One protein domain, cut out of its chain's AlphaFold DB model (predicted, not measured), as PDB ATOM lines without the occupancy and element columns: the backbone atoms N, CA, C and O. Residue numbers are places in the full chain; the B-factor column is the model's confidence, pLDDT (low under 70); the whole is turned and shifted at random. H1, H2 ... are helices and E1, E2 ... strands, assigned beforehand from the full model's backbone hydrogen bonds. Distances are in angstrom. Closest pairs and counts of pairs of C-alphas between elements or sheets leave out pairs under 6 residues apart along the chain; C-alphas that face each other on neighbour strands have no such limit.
ATOM      1  N   LEU A   3     -32.042 -65.291   7.334       54.28
ATOM      2  CA  LEU A   3     -32.040 -64.091   6.485       54.28
ATOM      3  C   LEU A   3     -32.097 -62.790   7.307       54.28
ATOM      4  O   LEU A   3     -31.465 -61.797   6.956       54.28
ATOM      5  N   THR A   4     -32.800 -62.826   8.443       65.88
ATOM      6  CA  THR A   4     -33.017 -61.675   9.329       65.88
ATOM      7  C   THR A   4     -31.721 -61.213   9.997       65.88
ATOM      8  O   THR A   4     -31.435 -60.023  10.005       65.88
ATOM      9  N   GLY A   5     -30.883 -62.146  10.468       68.25
ATOM     10  CA  GLY A   5     -29.611 -61.812  11.122       68.25
ATOM     11  C   GLY A   5     -28.567 -61.228  10.168       68.25
ATOM     12  O   GLY A   5     -27.818 -60.331  10.543       68.25
ATOM     13  N   LYS A   6     -28.548 -61.683   8.908       74.31
ATOM     14  CA  LYS A   6     -27.619 -61.176   7.889       74.31
ATOM     15  C   LYS A   6     -27.989 -59.759   7.442       74.31
ATOM     16  O   LYS A   6     -27.112 -58.910   7.326       74.31
ATOM     17  N   LEU A   7     -29.286 -59.490   7.265       75.56
ATOM     18  CA  LEU A   7     -29.792 -58.151   6.953       75.56
ATOM     19  C   LEU A   7     -29.523 -57.168   8.102       75.56
ATOM     20  O   LEU A   7     -29.084 -56.048   7.865       75.56
ATOM     21  N   GLN A   8     -29.728 -57.610   9.342       80.94
ATOM     22  CA  GLN A   8     -29.514 -56.806  10.544       80.94
ATOM     23  C   GLN A   8     -28.028 -56.475  10.765       80.94
ATOM     24  O   GLN A   8     -27.701 -55.343  11.111       80.94
ATOM     25  N   LEU A   9     -27.126 -57.423  10.485       78.81
ATOM     26  CA  LEU A   9     -25.680 -57.188  10.515       78.81
ATOM     27  C   LEU A   9     -25.227 -56.220   9.412       78.81
ATOM     28  O   LEU A   9     -24.436 -55.322   9.681       78.81
ATOM     29  N   CYS A  10     -25.749 -56.355   8.189       79.31
ATOM     30  CA  CYS A  10     -25.457 -55.414   7.104       79.31
ATOM     31  C   CYS A  10     -25.930 -53.996   7.435       79.31
ATOM     32  O   CYS A  10     -25.190 -53.043   7.211       79.31
ATOM     33  N   LEU A  11     -27.133 -53.855   8.001       81.56
ATOM     34  CA  LEU A  11     -27.655 -52.556   8.419       81.56
ATOM     35  C   LEU A  11     -26.782 -51.933   9.515       81.56
ATOM     36  O   LEU A  11     -26.484 -50.746   9.472       81.56
ATOM     37  N   PHE A  12     -26.340 -52.747  10.475       83.69
ATOM     38  CA  PHE A  12     -25.456 -52.312  11.552       83.69
ATOM     39  C   PHE A  12     -24.095 -51.831  11.026       83.69
ATOM     40  O   PHE A  12     -23.646 -50.749  11.398       83.69
ATOM     41  N   LEU A  13     -23.467 -52.584  10.119       79.94
ATOM     42  CA  LEU A  13     -22.191 -52.203   9.501       79.94
ATOM     43  C   LEU A  13     -22.317 -50.925   8.661       79.94
ATOM     44  O   LEU A  13     -21.480 -50.034   8.782       79.94
ATOM     45  N   PHE A  14     -23.397 -50.796   7.886       77.94
ATOM     46  CA  PHE A  14     -23.684 -49.589   7.109       77.94
ATOM     47  C   PHE A  14     -23.831 -48.351   8.006       77.94
ATOM     48  O   PHE A  14     -23.314 -47.285   7.684       77.94
ATOM     49  N   ILE A  15     -24.481 -48.483   9.167       76.62
ATOM     50  CA  ILE A  15     -24.614 -47.385  10.134       76.62
ATOM     51  C   ILE A  15     -23.253 -46.998  10.741       76.62
ATOM     52  O   ILE A  15     -22.973 -45.808  10.870       76.62
ATOM     53  N   ILE A  16     -22.394 -47.966  11.084       75.69
ATOM     54  CA  ILE A  16     -21.052 -47.696  11.634       75.69
ATOM     55  C   ILE A  16     -20.185 -46.928  10.625       75.69
ATOM     56  O   ILE A  16     -19.546 -45.945  11.005       75.69
ATOM     57  N   GLU A  17     -20.195 -47.321   9.346       71.06
ATOM     58  CA  GLU A  17     -19.420 -46.624   8.310       71.06
ATOM     59  C   GLU A  17     -19.868 -45.167   8.145       71.06
ATOM     60  O   GLU A  17     -19.026 -44.265   8.138       71.06
ATOM     61  N   GLN A  18     -21.181 -44.917   8.138       66.69
ATOM     62  CA  GLN A  18     -21.743 -43.566   8.034       66.69
ATOM     63  C   GLN A  18     -21.379 -42.671   9.231       66.69
ATOM     64  O   GLN A  18     -21.244 -41.459   9.069       66.69
ATOM     65  N   ILE A  19     -21.187 -43.244  10.425       66.81
ATOM     66  CA  ILE A  19     -20.738 -42.507  11.621       66.81
ATOM     67  C   ILE A  19     -19.219 -42.261  11.581       66.81
ATOM     68  O   ILE A  19     -18.749 -41.228  12.054       66.81
ATOM     69  N   SER A  20     -18.443 -43.179  10.998       61.59
ATOM     70  CA  SER A  20     -16.978 -43.077  10.903       61.59
ATOM     71  C   SER A  20     -16.471 -42.151   9.791       61.59
ATOM     72  O   SER A  20     -15.307 -41.757   9.809       61.59
ATOM     73  N   ALA A  21     -17.332 -41.776   8.840       59.38
ATOM     74  CA  ALA A  21     -16.977 -40.920   7.707       59.38
ATOM     75  C   ALA A  21     -16.698 -39.452   8.088       59.38
ATOM     76  O   ALA A  21     -16.285 -38.658   7.241       59.38
ATOM     77  N   VAL A  22     -16.900 -39.067   9.351       60.25
ATOM     78  CA  VAL A  22     -16.529 -37.736   9.833       60.25
ATOM     79  C   VAL A  22     -15.033 -37.752  10.133       60.25
ATOM     80  O   VAL A  22     -14.593 -38.314  11.135       60.25
ATOM     81  N   SER A  23     -14.229 -37.149   9.255       61.28
ATOM     82  CA  SER A  23     -12.809 -36.953   9.548       61.28
ATOM     83  C   SER A  23     -12.692 -36.148  10.843       61.28
ATOM     84  O   SER A  23     -13.109 -34.992  10.906       61.28
ATOM     85  N   TYR A  24     -12.122 -36.753  11.889       61.31
ATOM     86  CA  TYR A  24     -11.888 -36.086  13.177       61.31
ATOM     87  C   TYR A  24     -11.039 -34.812  13.036       61.31
ATOM     88  O   TYR A  24     -11.128 -33.920  13.876       61.31
ATOM     89  N   ASN A  25     -10.265 -34.713  11.951       59.22
ATOM     90  CA  ASN A  25      -9.424 -33.566  11.620       59.22
ATOM     91  C   ASN A  25     -10.070 -32.623  10.594       59.22
ATOM     92  O   ASN A  25      -9.390 -31.755  10.052       59.22
ATOM     93  N   GLN A  26     -11.359 -32.786  10.282       62.41
ATOM     94  CA  GLN A  26     -12.048 -31.857   9.395       62.41
ATOM     95  C   GLN A  26     -12.215 -30.505  10.102       62.41
ATOM     96  O   GLN A  26     -12.788 -30.459  11.197       62.41
ATOM     97  N   PRO A  27     -11.762 -29.392   9.496       60.25
ATOM     98  CA  PRO A  27     -11.997 -28.069  10.051       60.25
ATOM     99  C   PRO A  27     -13.502 -27.836  10.188       60.25
ATOM    100  O   PRO A  27     -14.257 -27.960   9.220       60.25
ATOM    101  N   LYS A  28     -13.949 -27.496  11.396       69.56
ATOM    102  CA  LYS A  28     -15.314 -27.019  11.616       69.56
ATOM    103  C   LYS A  28     -15.343 -25.545  11.243       69.56
ATOM    104  O   LYS A  28     -14.946 -24.700  12.040       69.56
ATOM    105  N   PHE A  29     -15.774 -25.247  10.024       64.88
ATOM    106  CA  PHE A  29     -16.029 -23.871   9.621       64.88
ATOM    107  C   PHE A  29     -17.302 -23.389  10.325       64.88
ATOM    108  O   PHE A  29     -18.369 -23.982  10.155       64.88
ATOM    109  N   CYS A  30     -17.198 -22.339  11.138       67.62
ATOM    110  CA  CYS A  30     -18.379 -21.600  11.573       67.62
ATOM    111  C   CYS A  30     -19.024 -20.921  10.353       67.62
ATOM    112  O   CYS A  30     -18.367 -20.717   9.331       67.62
ATOM    113  N   SER A  31     -20.297 -20.525  10.459       68.19
ATOM    114  CA  SER A  31     -21.001 -19.707   9.449       68.19
ATOM    115  C   SER A  31     -20.463 -18.263   9.377       68.19
ATOM    116  O   SER A  31     -21.198 -17.325   9.058       68.19
ATOM    117  N   ASP A  32     -19.191 -18.072   9.704       57.00
ATOM    118  CA  ASP A  32     -18.567 -16.773   9.805       57.00
ATOM    119  C   ASP A  32     -18.096 -16.351   8.420       57.00
ATOM    120  O   ASP A  32     -17.388 -17.060   7.703       57.00
ATOM    121  N   SER A  33     -18.559 -15.168   8.034       61.81
ATOM    122  CA  SER A  33     -18.094 -14.478   6.842       61.81
ATOM    123  C   SER A  33     -16.583 -14.288   6.953       61.81
ATOM    124  O   SER A  33     -16.091 -13.934   8.026       61.81
ATOM    125  N   TRP A  34     -15.850 -14.512   5.859       61.00
ATOM    126  CA  TRP A  34     -14.439 -14.135   5.764       61.00
ATOM    127  C   TRP A  34     -14.240 -12.742   6.366       61.00
ATOM    128  O   TRP A  34     -15.021 -11.833   6.066       61.00
ATOM    129  N   TYR A  35     -13.222 -12.571   7.215       65.44
ATOM    130  CA  TYR A  35     -12.895 -11.247   7.732       65.44
ATOM    131  C   TYR A  35     -12.689 -10.319   6.523       65.44
ATOM    132  O   TYR A  35     -11.864 -10.640   5.662       65.44
ATOM    133  N   PRO A  36     -13.449  -9.213   6.395       67.25
ATOM    134  CA  PRO A  36     -13.493  -8.442   5.151       67.25
ATOM    135  C   PRO A  36     -12.129  -7.842   4.793       67.25
ATOM    136  O   PRO A  36     -11.847  -7.587   3.625       67.25
ATOM    137  N   ASN A  37     -11.256  -7.684   5.790       70.88
ATOM    138  CA  ASN A  37      -9.875  -7.271   5.600       70.88
ATOM    139  C   ASN A  37      -8.971  -8.506   5.506       70.88
ATOM    140  O   ASN A  37      -8.235  -8.827   6.439       70.88
ATOM    141  N   ALA A  38      -9.034  -9.207   4.376       70.62
ATOM    142  CA  ALA A  38      -8.073 -10.260   4.077       70.62
ATOM    143  C   ALA A  38      -6.658  -9.670   3.941       70.62
ATOM    144  O   ALA A  38      -6.463  -8.577   3.402       70.62
ATOM    145  N   THR A  39      -5.658 -10.415   4.408       71.69
ATOM    146  CA  THR A  39      -4.251 -10.045   4.254       71.69
ATOM    147  C   THR A  39      -3.582 -10.972   3.253       71.69
ATOM    148  O   THR A  39      -3.495 -12.177   3.472       71.69
ATOM    149  N   THR A  40      -3.083 -10.395   2.160       74.44
ATOM    150  CA  THR A  40      -2.161 -11.083   1.256       74.44
ATOM    151  C   THR A  40      -0.823 -11.230   1.962       74.44
ATOM    152  O   THR A  40      -0.196 -10.236   2.327       74.44
ATOM    153  N   ILE A  41      -0.418 -12.474   2.178       72.19
ATOM    154  CA  ILE A  41       0.831 -12.824   2.858       72.19
ATOM    155  C   ILE A  41       1.938 -13.167   1.867       72.19
ATOM    156  O   ILE A  41       3.090 -12.891   2.152       72.19
ATOM    157  N   ALA A  42       1.601 -13.685   0.685       72.00
ATOM    158  CA  ALA A  42       2.568 -14.004  -0.355       72.00
ATOM    159  C   ALA A  42       2.078 -13.498  -1.717       72.00
ATOM    160  O   ALA A  42       1.008 -13.882  -2.192       72.00
ATOM    161  N   ASP A  43       2.872 -12.627  -2.328       71.12
ATOM    162  CA  ASP A  43       2.793 -12.237  -3.734       71.12
ATOM    163  C   ASP A  43       4.211 -11.965  -4.277       71.12
ATOM    164  O   ASP A  43       5.189 -11.966  -3.522       71.12
ATOM    165  N   ASN A  44       4.339 -11.712  -5.584       68.44
ATOM    166  CA  ASN A  44       5.635 -11.465  -6.233       68.44
ATOM    167  C   ASN A  44       6.428 -10.276  -5.654       68.44
ATOM    168  O   ASN A  44       7.632 -10.195  -5.884       68.44
ATOM    169  N   ASN A  45       5.777  -9.360  -4.940       67.88
ATOM    170  CA  ASN A  45       6.370  -8.162  -4.351       67.88
ATOM    171  C   ASN A  45       6.605  -8.291  -2.835       67.88
ATOM    172  O   ASN A  45       7.248  -7.426  -2.240       67.88
ATOM    173  N   THR A  46       6.077  -9.331  -2.188       69.75
ATOM    174  CA  THR A  46       6.346  -9.604  -0.769       69.75
ATOM    175  C   THR A  46       7.754 -10.161  -0.554       69.75
ATOM    176  O   THR A  46       8.318 -10.808  -1.432       69.75
ATOM    177  N   ILE A  47       8.292  -9.987   0.661       63.12
ATOM    178  CA  ILE A  47       9.563 -10.598   1.115       63.12
ATOM    179  C   ILE A  47       9.562 -12.126   0.940       63.12
ATOM    180  O   ILE A  47      10.608 -12.734   0.741       63.12
ATOM    181  N   ILE A  48       8.381 -12.738   1.002       68.81
ATOM    182  CA  ILE A  48       8.169 -14.178   0.841       68.81
ATOM    183  C   ILE A  48       8.346 -14.612  -0.624       68.81
ATOM    184  O   ILE A  48       8.786 -15.730  -0.892       68.81
ATOM    185  N   GLY A  49       8.075 -13.708  -1.570       66.69
ATOM    186  CA  GLY A  49       8.268 -13.915  -3.000       66.69
ATOM    187  C   GLY A  49       7.479 -15.100  -3.567       66.69
ATOM    188  O   GLY A  49       6.497 -15.564  -2.993       66.69
ATOM    189  N   ALA A  50       7.921 -15.596  -4.724       64.44
ATOM    190  CA  ALA A  50       7.290 -16.712  -5.438       64.44
ATOM    191  C   ALA A  50       7.807 -18.106  -5.019       64.44
ATOM    192  O   ALA A  50       7.332 -19.110  -5.544       64.44
ATOM    193  N   TYR A  51       8.788 -18.183  -4.110       67.69
ATOM    194  CA  TYR A  51       9.516 -19.417  -3.770       67.69
ATOM    195  C   TYR A  51       9.204 -19.929  -2.356       67.69
ATOM    196  O   TYR A  51      10.099 -20.380  -1.634       67.69
ATOM    197  N   PHE A  52       7.938 -19.844  -1.946       74.12
ATOM    198  CA  PHE A  52       7.466 -20.466  -0.713       74.12
ATOM    199  C   PHE A  52       6.864 -21.835  -1.025       74.12
ATOM    200  O   PHE A  52       6.006 -21.965  -1.897       74.12
ATOM    201  N   ASN A  53       7.307 -22.858  -0.296       77.50
ATOM    202  CA  ASN A  53       6.820 -24.226  -0.501       77.50
ATOM    203  C   ASN A  53       5.824 -24.663   0.567       77.50
ATOM    204  O   ASN A  53       4.999 -25.538   0.313       77.50
ATOM    205  N   GLU A  54       5.887 -24.062   1.754       86.69
ATOM    206  CA  GLU A  54       5.001 -24.421   2.851       86.69
ATOM    207  C   GLU A  54       4.793 -23.254   3.812       86.69
ATOM    208  O   GLU A  54       5.674 -22.407   4.003       86.69
ATOM    209  N   ILE A  55       3.608 -23.237   4.422       87.81
ATOM    210  CA  ILE A  55       3.180 -22.268   5.419       87.81
ATOM    211  C   ILE A  55       2.592 -22.987   6.631       87.81
ATOM    212  O   ILE A  55       1.809 -23.927   6.500       87.81
ATOM    213  N   PHE A  56       2.923 -22.484   7.813       89.25
ATOM    214  CA  PHE A  56       2.296 -22.875   9.064       89.25
ATOM    215  C   PHE A  56       1.841 -21.621   9.806       89.25
ATOM    216  O   PHE A  56       2.595 -20.658   9.918       89.25
ATOM    217  N   ILE A  57       0.612 -21.627  10.321       87.25
ATOM    218  CA  ILE A  57       0.074 -20.530  11.131       87.25
ATOM    219  C   ILE A  57      -0.254 -21.094  12.507       87.25
ATOM    220  O   ILE A  57      -1.022 -22.053  12.622       87.25
ATOM    221  N   ASP A  58       0.355 -20.527  13.544       87.25
ATOM    222  CA  ASP A  58       0.106 -20.955  14.915       87.25
ATOM    223  C   ASP A  58      -1.165 -20.317  15.507       87.25
ATOM    224  O   ASP A  58      -1.837 -19.482  14.899       87.25
ATOM    225  N   ARG A  59      -1.509 -20.710  16.739       84.56
ATOM    226  CA  ARG A  59      -2.691 -20.184  17.444       84.56
ATOM    227  C   ARG A  59      -2.579 -18.709  17.836       84.56
ATOM    228  O   ARG A  59      -3.594 -18.116  18.186       84.56
ATOM    229  N   ASN A  60      -1.380 -18.135  17.791       85.62
ATOM    230  CA  ASN A  60      -1.112 -16.735  18.102       85.62
ATOM    231  C   ASN A  60      -1.055 -15.872  16.834       85.62
ATOM    232  O   ASN A  60      -0.555 -14.750  16.885       85.62
ATOM    233  N   ASN A  61      -1.545 -16.386  15.698       84.31
ATOM    234  CA  ASN A  61      -1.491 -15.710  14.405       84.31
ATOM    235  C   ASN A  61      -0.046 -15.424  13.940       84.31
ATOM    236  O   ASN A  61       0.205 -14.489  13.177       84.31
ATOM    237  N   THR A  62       0.918 -16.227  14.405       87.31
ATOM    238  CA  THR A  62       2.300 -16.208  13.924       87.31
ATOM    239  C   THR A  62       2.387 -17.067  12.677       87.31
ATOM    240  O   THR A  62       2.004 -18.237  12.681       87.31
ATOM    241  N   ILE A  63       2.907 -16.481  11.612       88.06
ATOM    242  CA  ILE A  63       3.051 -17.101  10.307       88.06
ATOM    243  C   ILE A  63       4.505 -17.542  10.150       88.06
ATOM    244  O   ILE A  63       5.426 -16.733  10.257       88.06
ATOM    245  N   PHE A  64       4.693 -18.826   9.878       90.06
ATOM    246  CA  PHE A  64       5.969 -19.452   9.572       90.06
ATOM    247  C   PHE A  64       5.961 -19.870   8.111       90.06
ATOM    248  O   PHE A  64       4.998 -20.485   7.650       90.06
ATOM    249  N   ILE A  65       7.017 -19.537   7.378       88.69
ATOM    250  CA  ILE A  65       7.087 -19.787   5.939       88.69
ATOM    251  C   ILE A  65       8.435 -20.385   5.603       88.69
ATOM    252  O   ILE A  65       9.475 -19.819   5.935       88.69
ATOM    253  N   LEU A  66       8.409 -21.512   4.903       88.94
ATOM    254  CA  LEU A  66       9.611 -22.134   4.383       88.94
ATOM    255  C   LEU A  66      10.057 -21.423   3.100       88.94
ATOM    256  O   LEU A  66       9.447 -21.594   2.043       88.94
ATOM    257  N   ASN A  67      11.146 -20.659   3.198       86.25
ATOM    258  CA  ASN A  67      11.827 -20.034   2.072       86.25
ATOM    259  C   ASN A  67      13.013 -20.913   1.648       86.25
ATOM    260  O   ASN A  67      14.131 -20.789   2.156       86.25
ATOM    261  N   GLN A  68      12.771 -21.813   0.693       85.00
ATOM    262  CA  GLN A  68      13.819 -22.699   0.180       85.00
ATOM    263  C   GLN A  68      14.906 -21.953  -0.600       85.00
ATOM    264  O   GLN A  68      16.050 -22.403  -0.617       85.00
ATOM    265  N   HIS A  69      14.575 -20.814  -1.221       84.94
ATOM    266  CA  HIS A  69      15.534 -20.046  -2.015       84.94
ATOM    267  C   HIS A  69      16.721 -19.580  -1.165       84.94
ATOM    268  O   HIS A  69      17.872 -19.735  -1.568       84.94
ATOM    269  N   ASN A  70      16.432 -19.099   0.045       85.31
ATOM    270  CA  ASN A  70      17.445 -18.639   0.997       85.31
ATOM    271  C   ASN A  70      17.816 -19.701   2.048       85.31
ATOM    272  O   ASN A  70      18.713 -19.475   2.856       85.31
ATOM    273  N   GLY A  71      17.132 -20.851   2.061       89.31
ATOM    274  CA  GLY A  71      17.359 -21.909   3.046       89.31
ATOM    275  C   GLY A  71      16.946 -21.519   4.467       89.31
ATOM    276  O   GLY A  71      17.582 -21.936   5.432       89.31
ATOM    277  N   GLU A  72      15.884 -20.732   4.616       90.06
ATOM    278  CA  GLU A  72      15.461 -20.151   5.894       90.06
ATOM    279  C   GLU A  72      13.964 -20.354   6.162       90.06
ATOM    280  O   GLU A  72      13.169 -20.574   5.247       90.06
ATOM    281  N   ILE A  73      13.572 -20.259   7.433       91.00
ATOM    282  CA  ILE A  73      12.168 -20.151   7.838       91.00
ATOM    283  C   ILE A  73      11.906 -18.697   8.226       91.00
ATOM    284  O   ILE A  73      12.483 -18.187   9.187       91.00
ATOM    285  N   LEU A  74      11.034 -18.027   7.481       88.88
ATOM    286  CA  LEU A  74      10.592 -16.669   7.775       88.88
ATOM    287  C   LEU A  74       9.494 -16.713   8.838       88.88
ATOM    288  O   LEU A  74       8.555 -17.499   8.723       88.88
ATOM    289  N   VAL A  75       9.602 -15.859   9.854       89.56
ATOM    290  CA  VAL A  75       8.622 -15.727  10.937       89.56
ATOM    291  C   VAL A  75       8.047 -14.316  10.916       89.56
ATOM    292  O   VAL A  75       8.784 -13.329  10.986       89.56
ATOM    293  N   GLN A  76       6.725 -14.210  10.824       85.12
ATOM    294  CA  GLN A  76       5.999 -12.950  10.687       85.12
ATOM    295  C   GLN A  76       4.762 -12.949  11.591       85.12
ATOM    296  O   GLN A  76       4.131 -13.982  11.789       85.12
ATOM    297  N   SER A  77       4.381 -11.787  12.123       83.62
ATOM    298  CA  SER A  77       3.063 -11.631  12.746       83.62
ATOM    299  C   SER A  77       2.010 -11.383  11.666       83.62
ATOM    300  O   SER A  77       2.199 -10.529  10.792       83.62
ATOM    301  N   GLY A  78       0.882 -12.094  11.747       75.00
ATOM    302  CA  GLY A  78      -0.254 -11.900  10.847       75.00
ATOM    303  C   GLY A  78      -0.838 -10.483  10.876       75.00
ATOM    304  O   GLY A  78      -1.434 -10.055   9.890       75.00
ATOM    305  N   ASP A  79      -0.607  -9.727  11.953       76.19
ATOM    306  CA  ASP A  79      -1.227  -8.414  12.158       76.19
ATOM    307  C   ASP A  79      -0.428  -7.261  11.535       76.19
ATOM    308  O   ASP A  79      -1.010  -6.275  11.085       76.19
ATOM    309  N   ASN A  80       0.906  -7.351  11.501       71.62
ATOM    310  CA  ASN A  80       1.764  -6.203  11.178       71.62
ATOM    311  C   ASN A  80       2.626  -6.369   9.917       71.62
ATOM    312  O   ASN A  80       3.394  -5.460   9.597       71.62
ATOM    313  N   ARG A  81       2.509  -7.498   9.197       65.88
ATOM    314  CA  ARG A  81       3.231  -7.819   7.943       65.88
ATOM    315  C   ARG A  81       4.747  -7.583   7.991       65.88
ATOM    316  O   ARG A  81       5.415  -7.588   6.956       65.88
ATOM    317  N   THR A  82       5.321  -7.411   9.169       71.75
ATOM    318  CA  THR A  82       6.735  -7.099   9.327       71.75
ATOM    319  C   THR A  82       7.446  -8.402   9.622       71.75
ATOM    320  O   THR A  82       7.033  -9.135  10.522       71.75
ATOM    321  N   LEU A  83       8.483  -8.720   8.841       71.44
ATOM    322  CA  LEU A  83       9.325  -9.878   9.123       71.44
ATOM    323  C   LEU A  83       9.878  -9.711  10.540       71.44
ATOM    324  O   LEU A  83      10.626  -8.774  10.809       71.44
ATOM    325  N   ALA A  84       9.471 -10.596  11.443       72.12
ATOM    326  CA  ALA A  84       9.893 -10.534  12.830       72.12
ATOM    327  C   ALA A  84      11.288 -11.145  12.978       72.12
ATOM    328  O   ALA A  84      12.119 -10.619  13.713       72.12
ATOM    329  N   THR A  85      11.553 -12.260  12.291       85.44
ATOM    330  CA  THR A  85      12.828 -12.991  12.348       85.44
ATOM    331  C   THR A  85      12.954 -13.949  11.160       85.44
ATOM    332  O   THR A  85      11.949 -14.443  10.652       85.44
ATOM    333  N   ALA A  86      14.189 -14.243  10.746       87.00
ATOM    334  CA  ALA A  86      14.516 -15.363   9.869       87.00
ATOM    335  C   ALA A  86      15.311 -16.417  10.653       87.00
ATOM    336  O   ALA A  86      16.309 -16.099  11.303       87.00
ATOM    337  N   ILE A  87      14.857 -17.668  10.612       90.88
ATOM    338  CA  ILE A  87      15.558 -18.819  11.184       90.88
ATOM    339  C   ILE A  87      16.366 -19.453  10.056       90.88
ATOM    340  O   ILE A  87      15.832 -20.198   9.232       90.88
ATOM    341  N   SER A  88      17.655 -19.135   9.996       90.19
ATOM    342  CA  SER A  88      18.555 -19.689   8.984       90.19
ATOM    343  C   SER A  88      18.897 -21.154   9.277       90.19
ATOM    344  O   SER A  88      19.120 -21.540  10.426       90.19
ATOM    345  N   GLY A  89      18.982 -21.966   8.224       85.56
ATOM    346  CA  GLY A  89      19.389 -23.367   8.285       85.56
ATOM    347  C   GLY A  89      19.821 -23.876   6.910       85.56
ATOM    348  O   GLY A  89      20.099 -23.096   6.008       85.56
TER     349      GLY A  89
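Overview. This is residues 3 to 89 of the 107 residues of the protein "Hypothetical protein" of Adineta ricciae (UniProt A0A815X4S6). A lone helix, H1, sticks far out on a long bare link from a small twisted sheet, E1 - E2 - E3 - E4, an antiparallel meander, each strand beside the one before. Residues 3 to 38 stand free and make the length. The printed part has 87 residues, in order H1 E1 E2 E3 E4; its class is mixed, with under half in named elements. It is extended, radius of gyration of the C-alphas 22.3 A, spanning 68 by 33 by 23 A.

Arrangement. Start at H1, residues 3 to 20: every O i to N i+4 pair is within hydrogen-bond range, and it is not on the sheet. Next find hairpins E1, residues 52 to 57, with E2, residues 62 to 67 (N 56 to O 64, 2.9 A); E2 with E3, residues 72 to 77 (N 63 to O 76, 2.8 A); and E3 with E4, residues 83 to 88 (N 73 to O 87, 2.9 A).

Along the chain. From C-alpha 3 at (-32.040, -64.091, 6.485) H1 runs 26.2 A; E4 ends at C-alpha 88, (18.555, -19.689, 8.984).

Size, cuts and confidence. The printed part has no cut; link H1 to E1, 31 residues, is long. Look for pLDDT under 70 at residues 3 to 5, 18 to 36, 44 to 51 and 81.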